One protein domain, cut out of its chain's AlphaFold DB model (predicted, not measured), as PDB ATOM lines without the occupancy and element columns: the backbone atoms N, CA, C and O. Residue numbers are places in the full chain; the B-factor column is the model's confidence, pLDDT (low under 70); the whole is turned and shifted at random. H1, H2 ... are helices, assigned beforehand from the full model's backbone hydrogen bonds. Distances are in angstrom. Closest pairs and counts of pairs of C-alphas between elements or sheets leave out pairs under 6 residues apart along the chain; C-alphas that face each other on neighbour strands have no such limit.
ATOM      1  N   GLY A 212     -24.027  43.968   5.016       94.38
ATOM      2  CA  GLY A 212     -25.078  43.187   4.371       94.38
ATOM      3  C   GLY A 212     -25.736  42.147   5.277       94.38
ATOM      4  O   GLY A 212     -26.320  41.204   4.755       94.38
ATOM      5  N   TRP A 213     -25.588  42.249   6.601       95.88
ATOM      6  CA  TRP A 213     -26.154  41.277   7.537       95.88
ATOM      7  C   TRP A 213     -27.676  41.405   7.584       95.88
ATOM      8  O   TRP A 213     -28.192  42.482   7.891       95.88
ATOM      9  N   THR A 214     -28.392  40.320   7.281       91.81
ATOM     10  CA  THR A 214     -29.855  40.362   7.128       91.81
ATOM     11  C   THR A 214     -30.608  39.717   8.301       91.81
ATOM     12  O   THR A 214     -30.050  38.885   9.027       91.81
ATOM     13  N   PRO A 215     -31.899  40.051   8.504       90.06
ATOM     14  CA  PRO A 215     -32.749  39.373   9.487       90.06
ATOM     15  C   PRO A 215     -32.864  37.856   9.270       90.06
ATOM     16  O   PRO A 215     -32.994  37.098  10.233       90.06
ATOM     17  N   GLU A 216     -32.800  37.397   8.019       93.50
ATOM     18  CA  GLU A 216     -32.821  35.975   7.667       93.50
ATOM     19  C   GLU A 216     -31.548  35.274   8.144       93.50
ATOM     20  O   GLU A 216     -31.626  34.168   8.680       93.50
ATOM     21  N   GLU A 217     -30.387  35.918   8.007       95.31
ATOM     22  CA  GLU A 217     -29.121  35.391   8.524       95.31
ATOM     23  C   GLU A 217     -29.106  35.343  10.051       95.31
ATOM     24  O   GLU A 217     -28.727  34.318  10.622       95.31
ATOM     25  N   GLU A 218     -29.584  36.401  10.714       94.56
ATOM     26  CA  GLU A 218     -29.738  36.421  12.174       94.56
ATOM     27  C   GLU A 218     -30.642  35.259  12.625       94.56
ATOM     28  O   GLU A 218     -30.256  34.451  13.473       94.56
ATOM     29  N   SER A 219     -31.806  35.098  11.986       95.94
ATOM     30  CA  SER A 219     -32.749  34.006  12.267       95.94
ATOM     31  C   SER A 219     -32.133  32.630  12.019       95.94
ATOM     32  O   SER A 219     -32.342  31.699  12.801       95.94
ATOM     33  N   ARG A 220     -31.341  32.488  10.952       97.25
ATOM     34  CA  ARG A 220     -30.683  31.231  10.601       97.25
ATOM     35  C   ARG A 220     -29.679  30.808  11.668       97.25
ATOM     36  O   ARG A 220     -29.677  29.637  12.048       97.25
ATOM     37  N   VAL A 221     -28.865  31.731  12.182       97.06
ATOM     38  CA  VAL A 221     -27.916  31.437  13.269       97.06
ATOM     39  C   VAL A 221     -28.652  30.971  14.530       97.06
ATOM     40  O   VAL A 221     -28.254  29.971  15.132       97.06
ATOM     41  N   PHE A 222     -29.759  31.626  14.901       95.12
ATOM     42  CA  PHE A 222     -30.563  31.213  16.058       95.12
ATOM     43  C   PHE A 222     -31.174  29.818  15.891       95.12
ATOM     44  O   PHE A 222     -31.071  29.000  16.806       95.12
ATOM     45  N   GLN A 223     -31.740  29.509  14.722       97.38
ATOM     46  CA  GLN A 223     -32.295  28.182  14.431       97.38
ATOM     47  C   GLN A 223     -31.230  27.082  14.499       97.38
ATOM     48  O   GLN A 223     -31.478  26.010  15.050       97.38
ATOM     49  N   LEU A 224     -30.033  27.341  13.961       97.25
ATOM     50  CA  LEU A 224     -28.917  26.393  14.008       97.25
ATOM     51  C   LEU A 224     -28.466  26.125  15.445       97.25
ATOM     52  O   LEU A 224     -28.264  24.970  15.821       97.25
ATOM     53  N   ARG A 225     -28.364  27.177  16.263       95.94
ATOM     54  CA  ARG A 225     -28.057  27.047  17.688       95.94
ATOM     55  C   ARG A 225     -29.122  26.221  18.417       95.94
ATOM     56  O   ARG A 225     -28.769  25.289  19.133       95.94
ATOM     57  N   GLU A 226     -30.402  26.533  18.230       95.69
ATOM     58  CA  GLU A 226     -31.509  25.826  18.889       95.69
ATOM     59  C   GLU A 226     -31.556  24.341  18.486       95.69
ATOM     60  O   GLU A 226     -31.730  23.453  19.323       95.69
ATOM     61  N   GLN A 227     -31.343  24.045  17.201       96.25
ATOM     62  CA  GLN A 227     -31.285  22.672  16.707       96.25
ATOM     63  C   GLN A 227     -30.088  21.905  17.288       96.25
ATOM     64  O   GLN A 227     -30.216  20.728  17.637       96.25
ATOM     65  N   ALA A 228     -28.933  22.563  17.422       94.94
ATOM     66  CA  ALA A 228     -27.756  21.972  18.045       94.94
ATOM     67  C   ALA A 228     -27.966  21.708  19.545       94.94
ATOM     68  O   ALA A 228     -27.518  20.677  20.047       94.94
ATOM     69  N   GLU A 229     -28.681  22.590  20.252       94.12
ATOM     70  CA  GLU A 229     -29.096  22.373  21.643       94.12
ATOM     71  C   GLU A 229     -29.984  21.122  21.766       94.12
ATOM     72  O   GLU A 229     -29.667  20.240  22.566       94.12
ATOM     73  N   LYS A 230     -31.012  20.981  20.915       96.25
ATOM     74  CA  LYS A 230     -31.917  19.811  20.888       96.25
ATOM     75  C   LYS A 230     -31.199  18.487  20.624       96.25
ATOM     76  O   LYS A 230     -31.555  17.469  21.208       96.25
ATOM     77  N   ASN A 231     -30.181  18.504  19.767       96.06
ATOM     78  CA  ASN A 231     -29.467  17.297  19.346       96.06
ATOM     79  C   ASN A 231     -28.180  17.036  20.149       96.06
ATOM     80  O   ASN A 231     -27.403  16.163  19.768       96.06
ATOM     81  N   ALA A 232     -27.915  17.814  21.207       95.69
ATOM     82  CA  ALA A 232     -26.654  17.795  21.957       95.69
ATOM     83  C   ALA A 232     -25.390  17.954  21.075       95.69
ATOM     84  O   ALA A 232     -24.296  17.530  21.442       95.69
ATOM     85  N   TYR A 233     -25.524  18.597  19.914       96.88
ATOM     86  CA  TYR A 233     -24.423  18.823  18.983       96.88
ATOM     87  C   TYR A 233     -23.511  19.940  19.500       96.88
ATOM     88  O   TYR A 233     -24.002  20.999  19.908       96.88
ATOM     89  N   LYS A 234     -22.191  19.708  19.497       95.94
ATOM     90  CA  LYS A 234     -21.182  20.628  20.058       95.94
ATOM     91  C   LYS A 234     -21.455  21.002  21.528       95.94
ATOM     92  O   LYS A 234     -21.228  22.142  21.929       95.94
ATOM     93  N   ALA A 235     -22.021  20.084  22.318       95.75
ATOM     94  CA  ALA A 235     -22.404  20.334  23.713       95.75
ATOM     95  C   ALA A 235     -21.209  20.578  24.654       95.75
ATOM     96  O   ALA A 235     -21.395  21.078  25.760       95.75
ATOM     97  N   GLU A 236     -19.994  20.255  24.211       96.88
ATOM     98  CA  GLU A 236     -18.740  20.565  24.892       96.88
ATOM     99  C   GLU A 236     -18.408  22.071  24.920       96.88
ATOM    100  O   GLU A 236     -17.605  22.496  25.747       96.88
ATOM    101  N   PHE A 237     -19.046  22.883  24.070       96.50
ATOM    102  CA  PHE A 237     -18.901  24.342  24.043       96.50
ATOM    103  C   PHE A 237     -20.115  25.047  24.664       96.50
ATOM    104  O   PHE A 237     -21.213  24.492  24.742       96.50
ATOM    105  N   GLN A 238     -19.959  26.319  25.046       92.62
ATOM    106  CA  GLN A 238     -21.049  27.145  25.581       92.62
ATOM    107  C   GLN A 238     -21.111  28.527  24.920       92.62
ATOM    108  O   GLN A 238     -20.151  28.990  24.308       92.62
ATOM    109  N   GLY A 239     -22.268  29.186  25.034       92.56
ATOM    110  CA  GLY A 239     -22.461  30.565  24.578       92.56
ATOM    111  C   GLY A 239     -22.038  30.796  23.123       92.56
ATOM    112  O   GLY A 239     -22.392  30.025  22.230       92.56
ATOM    113  N   LEU A 240     -21.280  31.871  22.897       94.19
ATOM    114  CA  LEU A 240     -20.815  32.273  21.570       94.19
ATOM    115  C   LEU A 240     -19.814  31.278  20.961       94.19
ATOM    116  O   LEU A 240     -19.852  31.044  19.755       94.19
ATOM    117  N   GLU A 241     -18.972  30.639  21.779       96.12
ATOM    118  CA  GLU A 241     -18.017  29.628  21.305       96.12
ATOM    119  C   GLU A 241     -18.731  28.431  20.683       96.12
ATOM    120  O   GLU A 241     -18.310  27.933  19.640       96.12
ATOM    121  N   ARG A 242     -19.862  28.013  21.267       96.19
ATOM    122  CA  ARG A 242     -20.685  26.947  20.687       96.19
ATOM    123  C   ARG A 242     -21.254  27.348  19.336       96.19
ATOM    124  O   ARG A 242     -21.241  26.538  18.415       96.19
ATOM    125  N   VAL A 243     -21.726  28.588  19.203       97.12
ATOM    126  CA  VAL A 243     -22.233  29.098  17.922       97.12
ATOM    127  C   VAL A 243     -21.125  29.072  16.869       97.12
ATOM    128  O   VAL A 243     -21.349  28.544  15.784       97.12
ATOM    129  N   TYR A 244     -19.918  29.541  17.196       97.62
ATOM    130  CA  TYR A 244     -18.777  29.445  16.284       97.62
ATOM    131  C   TYR A 244     -18.430  27.999  15.925       97.62
ATOM    132  O   TYR A 244     -18.279  27.700  14.748       97.62
ATOM    133  N   ALA A 245     -18.396  27.082  16.894       97.44
ATOM    134  CA  ALA A 245     -18.097  25.674  16.635       97.44
ATOM    135  C   ALA A 245     -19.128  24.986  15.719       97.44
ATOM    136  O   ALA A 245     -18.759  24.098  14.951       97.44
ATOM    137  N   ILE A 246     -20.405  25.380  15.797       97.75
ATOM    138  CA  ILE A 246     -21.471  24.909  14.897       97.75
ATOM    139  C   ILE A 246     -21.267  25.491  13.493       97.75
ATOM    140  O   ILE A 246     -21.250  24.754  12.509       97.75
ATOM    141  N   LEU A 247     -21.099  26.813  13.389       98.19
ATOM    142  CA  LEU A 247     -20.998  27.488  12.096       98.19
ATOM    143  C   LEU A 247     -19.699  27.136  11.356       98.19
ATOM    144  O   LEU A 247     -19.745  26.918  10.153       98.19
ATOM    145  N   ASP A 248     -18.562  27.029  12.042       97.94
ATOM    146  CA  ASP A 248     -17.277  26.668  11.426       97.94
ATOM    147  C   ASP A 248     -17.294  25.242  10.849       97.94
ATOM    148  O   ASP A 248     -16.643  24.981   9.838       97.94
ATOM    149  N   ALA A 249     -18.045  24.325  11.471       97.12
ATOM    150  CA  ALA A 249     -18.155  22.940  11.018       97.12
ATOM    151  C   ALA A 249     -19.068  22.794   9.790       97.12
ATOM    152  O   ALA A 249     -18.694  22.130   8.826       97.12
ATOM    153  N   ASP A 250     -20.246  23.426   9.826       96.94
ATOM    154  CA  ASP A 250     -21.333  23.107   8.892       96.94
ATOM    155  C   ASP A 250     -21.683  24.265   7.936       96.94
ATOM    156  O   ASP A 250     -22.309  24.058   6.895       96.94
ATOM    157  N   HIS A 251     -21.284  25.497   8.270       97.38
ATOM    158  CA  HIS A 251     -21.676  26.728   7.573       97.38
ATOM    159  C   HIS A 251     -20.542  27.782   7.528       97.38
ATOM    160  O   HIS A 251     -20.729  28.904   8.012       97.38
ATOM    161  N   PRO A 252     -19.368  27.472   6.943       96.56
ATOM    162  CA  PRO A 252     -18.163  28.303   7.072       96.56
ATOM    163  C   PRO A 252     -18.323  29.730   6.523       96.56
ATOM    164  O   PRO A 252     -17.793  30.681   7.101       96.56
ATOM    165  N   GLU A 253     -19.102  29.920   5.454       96.62
ATOM    166  CA  GLU A 253     -19.403  31.259   4.925       96.62
ATOM    167  C   GLU A 253     -20.250  32.083   5.906       96.62
ATOM    168  O   GLU A 253     -19.923  33.237   6.193       96.62
ATOM    169  N   LEU A 254     -21.296  31.477   6.482       97.19
ATOM    170  CA  LEU A 254     -22.126  32.117   7.504       97.19
ATOM    171  C   LEU A 254     -21.311  32.405   8.769       97.19
ATOM    172  O   LEU A 254     -21.501  33.457   9.371       97.19
ATOM    173  N   SER A 255     -20.364  31.535   9.137       97.56
ATOM    174  CA  SER A 255     -19.440  31.781  10.250       97.56
ATOM    175  C   SER A 255     -18.608  33.045  10.031       97.56
ATOM    176  O   SER A 255     -18.590  33.940  10.880       97.56
ATOM    177  N   ALA A 256     -17.971  33.171   8.862       96.75
ATOM    178  CA  ALA A 256     -17.152  34.335   8.530       96.75
ATOM    179  C   ALA A 256     -17.965  35.642   8.569       96.75
ATOM    180  O   ALA A 256     -17.474  36.672   9.035       96.75
ATOM    181  N   ARG A 257     -19.224  35.607   8.118       97.31
ATOM    182  CA  ARG A 257     -20.138  36.758   8.188       97.31
ATOM    183  C   ARG A 257     -20.622  37.040   9.612       97.31
ATOM    184  O   ARG A 257     -20.633  38.198  10.025       97.31
ATOM    185  N   PHE A 258     -20.955  36.004  10.378       97.62
ATOM    186  CA  PHE A 258     -21.413  36.135  11.758       97.62
ATOM    187  C   PHE A 258     -20.327  36.728  12.662       97.62
ATOM    188  O   PHE A 258     -20.622  37.597  13.477       97.62
ATOM    189  N   ARG A 259     -19.056  36.361  12.455       97.19
ATOM    190  CA  ARG A 259     -17.914  36.986  13.146       97.19
ATOM    191  C   ARG A 259     -17.840  38.493  12.886       97.19
ATOM    192  O   ARG A 259     -17.779  39.256  13.843       97.19
ATOM    193  N   LYS A 260     -17.983  38.941  11.629       96.56
ATOM    194  CA  LYS A 260     -18.072  40.382  11.300       96.56
ATOM    195  C   LYS A 260     -19.252  41.060  12.000       96.56
ATOM    196  O   LYS A 260     -19.130  42.182  12.482       96.56
ATOM    197  N   ARG A 261     -20.403  40.387  12.091       95.81
ATOM    198  CA  ARG A 261     -21.565  40.889  12.840       95.81
ATOM    199  C   ARG A 261     -21.294  40.990  14.346       95.81
ATOM    200  O   ARG A 261     -21.757  41.937  14.983       95.81
ATOM    201  N   CYS A 262     -20.564  40.048  14.937       95.19
ATOM    202  CA  CYS A 262     -20.132  40.132  16.334       95.19
ATOM    203  C   CYS A 262     -19.170  41.307  16.549       95.19
ATOM    204  O   CYS A 262     -19.404  42.097  17.459       95.19
ATOM    205  N   GLU A 263     -18.194  41.500  15.659       94.25
ATOM    206  CA  GLU A 263     -17.283  42.654  15.688       94.25
ATOM    207  C   GLU A 263     -18.049  43.988  15.627       94.25
ATOM    208  O   GLU A 263     -17.761  44.903  16.398       94.25
ATOM    209  N   ARG A 264     -19.078  44.106  14.770       94.19
ATOM    210  CA  ARG A 264     -19.935  45.310  14.718       94.19
ATOM    211  C   ARG A 264     -20.716  45.543  16.006       94.19
ATOM    212  O   ARG A 264     -20.851  46.687  16.437       94.19
ATOM    213  N   LEU A 265     -21.223  44.482  16.634       91.88
ATOM    214  CA  LEU A 265     -21.915  44.605  17.915       91.88
ATOM    215  C   LEU A 265     -20.953  45.052  19.021       91.88
ATOM    216  O   LEU A 265     -21.305  45.936  19.795       91.88
ATOM    217  N   GLU A 266     -19.742  44.501  19.077       89.44
ATOM    218  CA  GLU A 266     -18.713  44.938  20.028       89.44
ATOM    219  C   GLU A 266     -18.358  46.419  19.821       89.44
ATOM    220  O   GLU A 266     -18.351  47.196  20.779       89.44
ATOM    221  N   GLN A 267     -18.181  46.838  18.565       90.06
ATOM    222  CA  GLN A 267     -17.914  48.232  18.190       90.06
ATOM    223  C   GLN A 267     -19.074  49.183  18.519       90.06
ATOM    224  O   GLN A 267     -18.833  50.345  18.825       90.06
ATOM    225  N   SER A 268     -20.328  48.717  18.538       89.62
ATOM    226  CA  SER A 268     -21.479  49.577  18.867       89.62
ATOM    227  C   SER A 268     -21.411  50.190  20.274       89.62
ATOM    228  O   SER A 268     -22.010  51.237  20.529       89.62
TER     229      SER A 268
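Overview. This is residues 212 to 268 of the 293 residues of an uncharacterized protein of Sphingomonas sp. Sph1(2015) (UniProt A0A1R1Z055). Two helices, H2 and H3, make a V-shaped helical hairpin, joined at residue 251, and H1 lies across H2 on one side. Residues 263 to 268 of H3 stick out. The 57 printed residues include helices H1, H2, H3 in this order and no named strand: all helix. The whole is compact, with a radius of gyration of the C-alphas of 11.1 A, and elongated, 31 by 20 by 17 A.

Along the chain. H1, residues 215 to 230, begins at C-alpha (-32.749, 39.373, 9.487) and is 22.7 A long. H2 is residues 239 to 250, 17.4 A. H3, residues 252 to 268, 24.5 A, ends at C-alpha (-21.479, 49.577, 18.867).

Arrangement. H1, with residues 221 to 228 alone, touches residues 242 to 246 of H2, about perpendicular at 83 degrees; the closest C-alphas, of Arg 225 and Val 243, are 6.2 A apart. H2 and H3 touch through residues 244 to 248 and 254 to 255 alone, opposite ways at a shallow tilt of 28 degrees; their closest C-alphas, of Leu 247 and Ser 255, are 4.9 A apart. Every O i to N i+4 pair is within hydrogen-bond range in H1 and H3, 7 of 8 in H2.

Size, cuts and confidence. The printed part has no cut, no link is long, and no printed residue is under 70 in pLDDT.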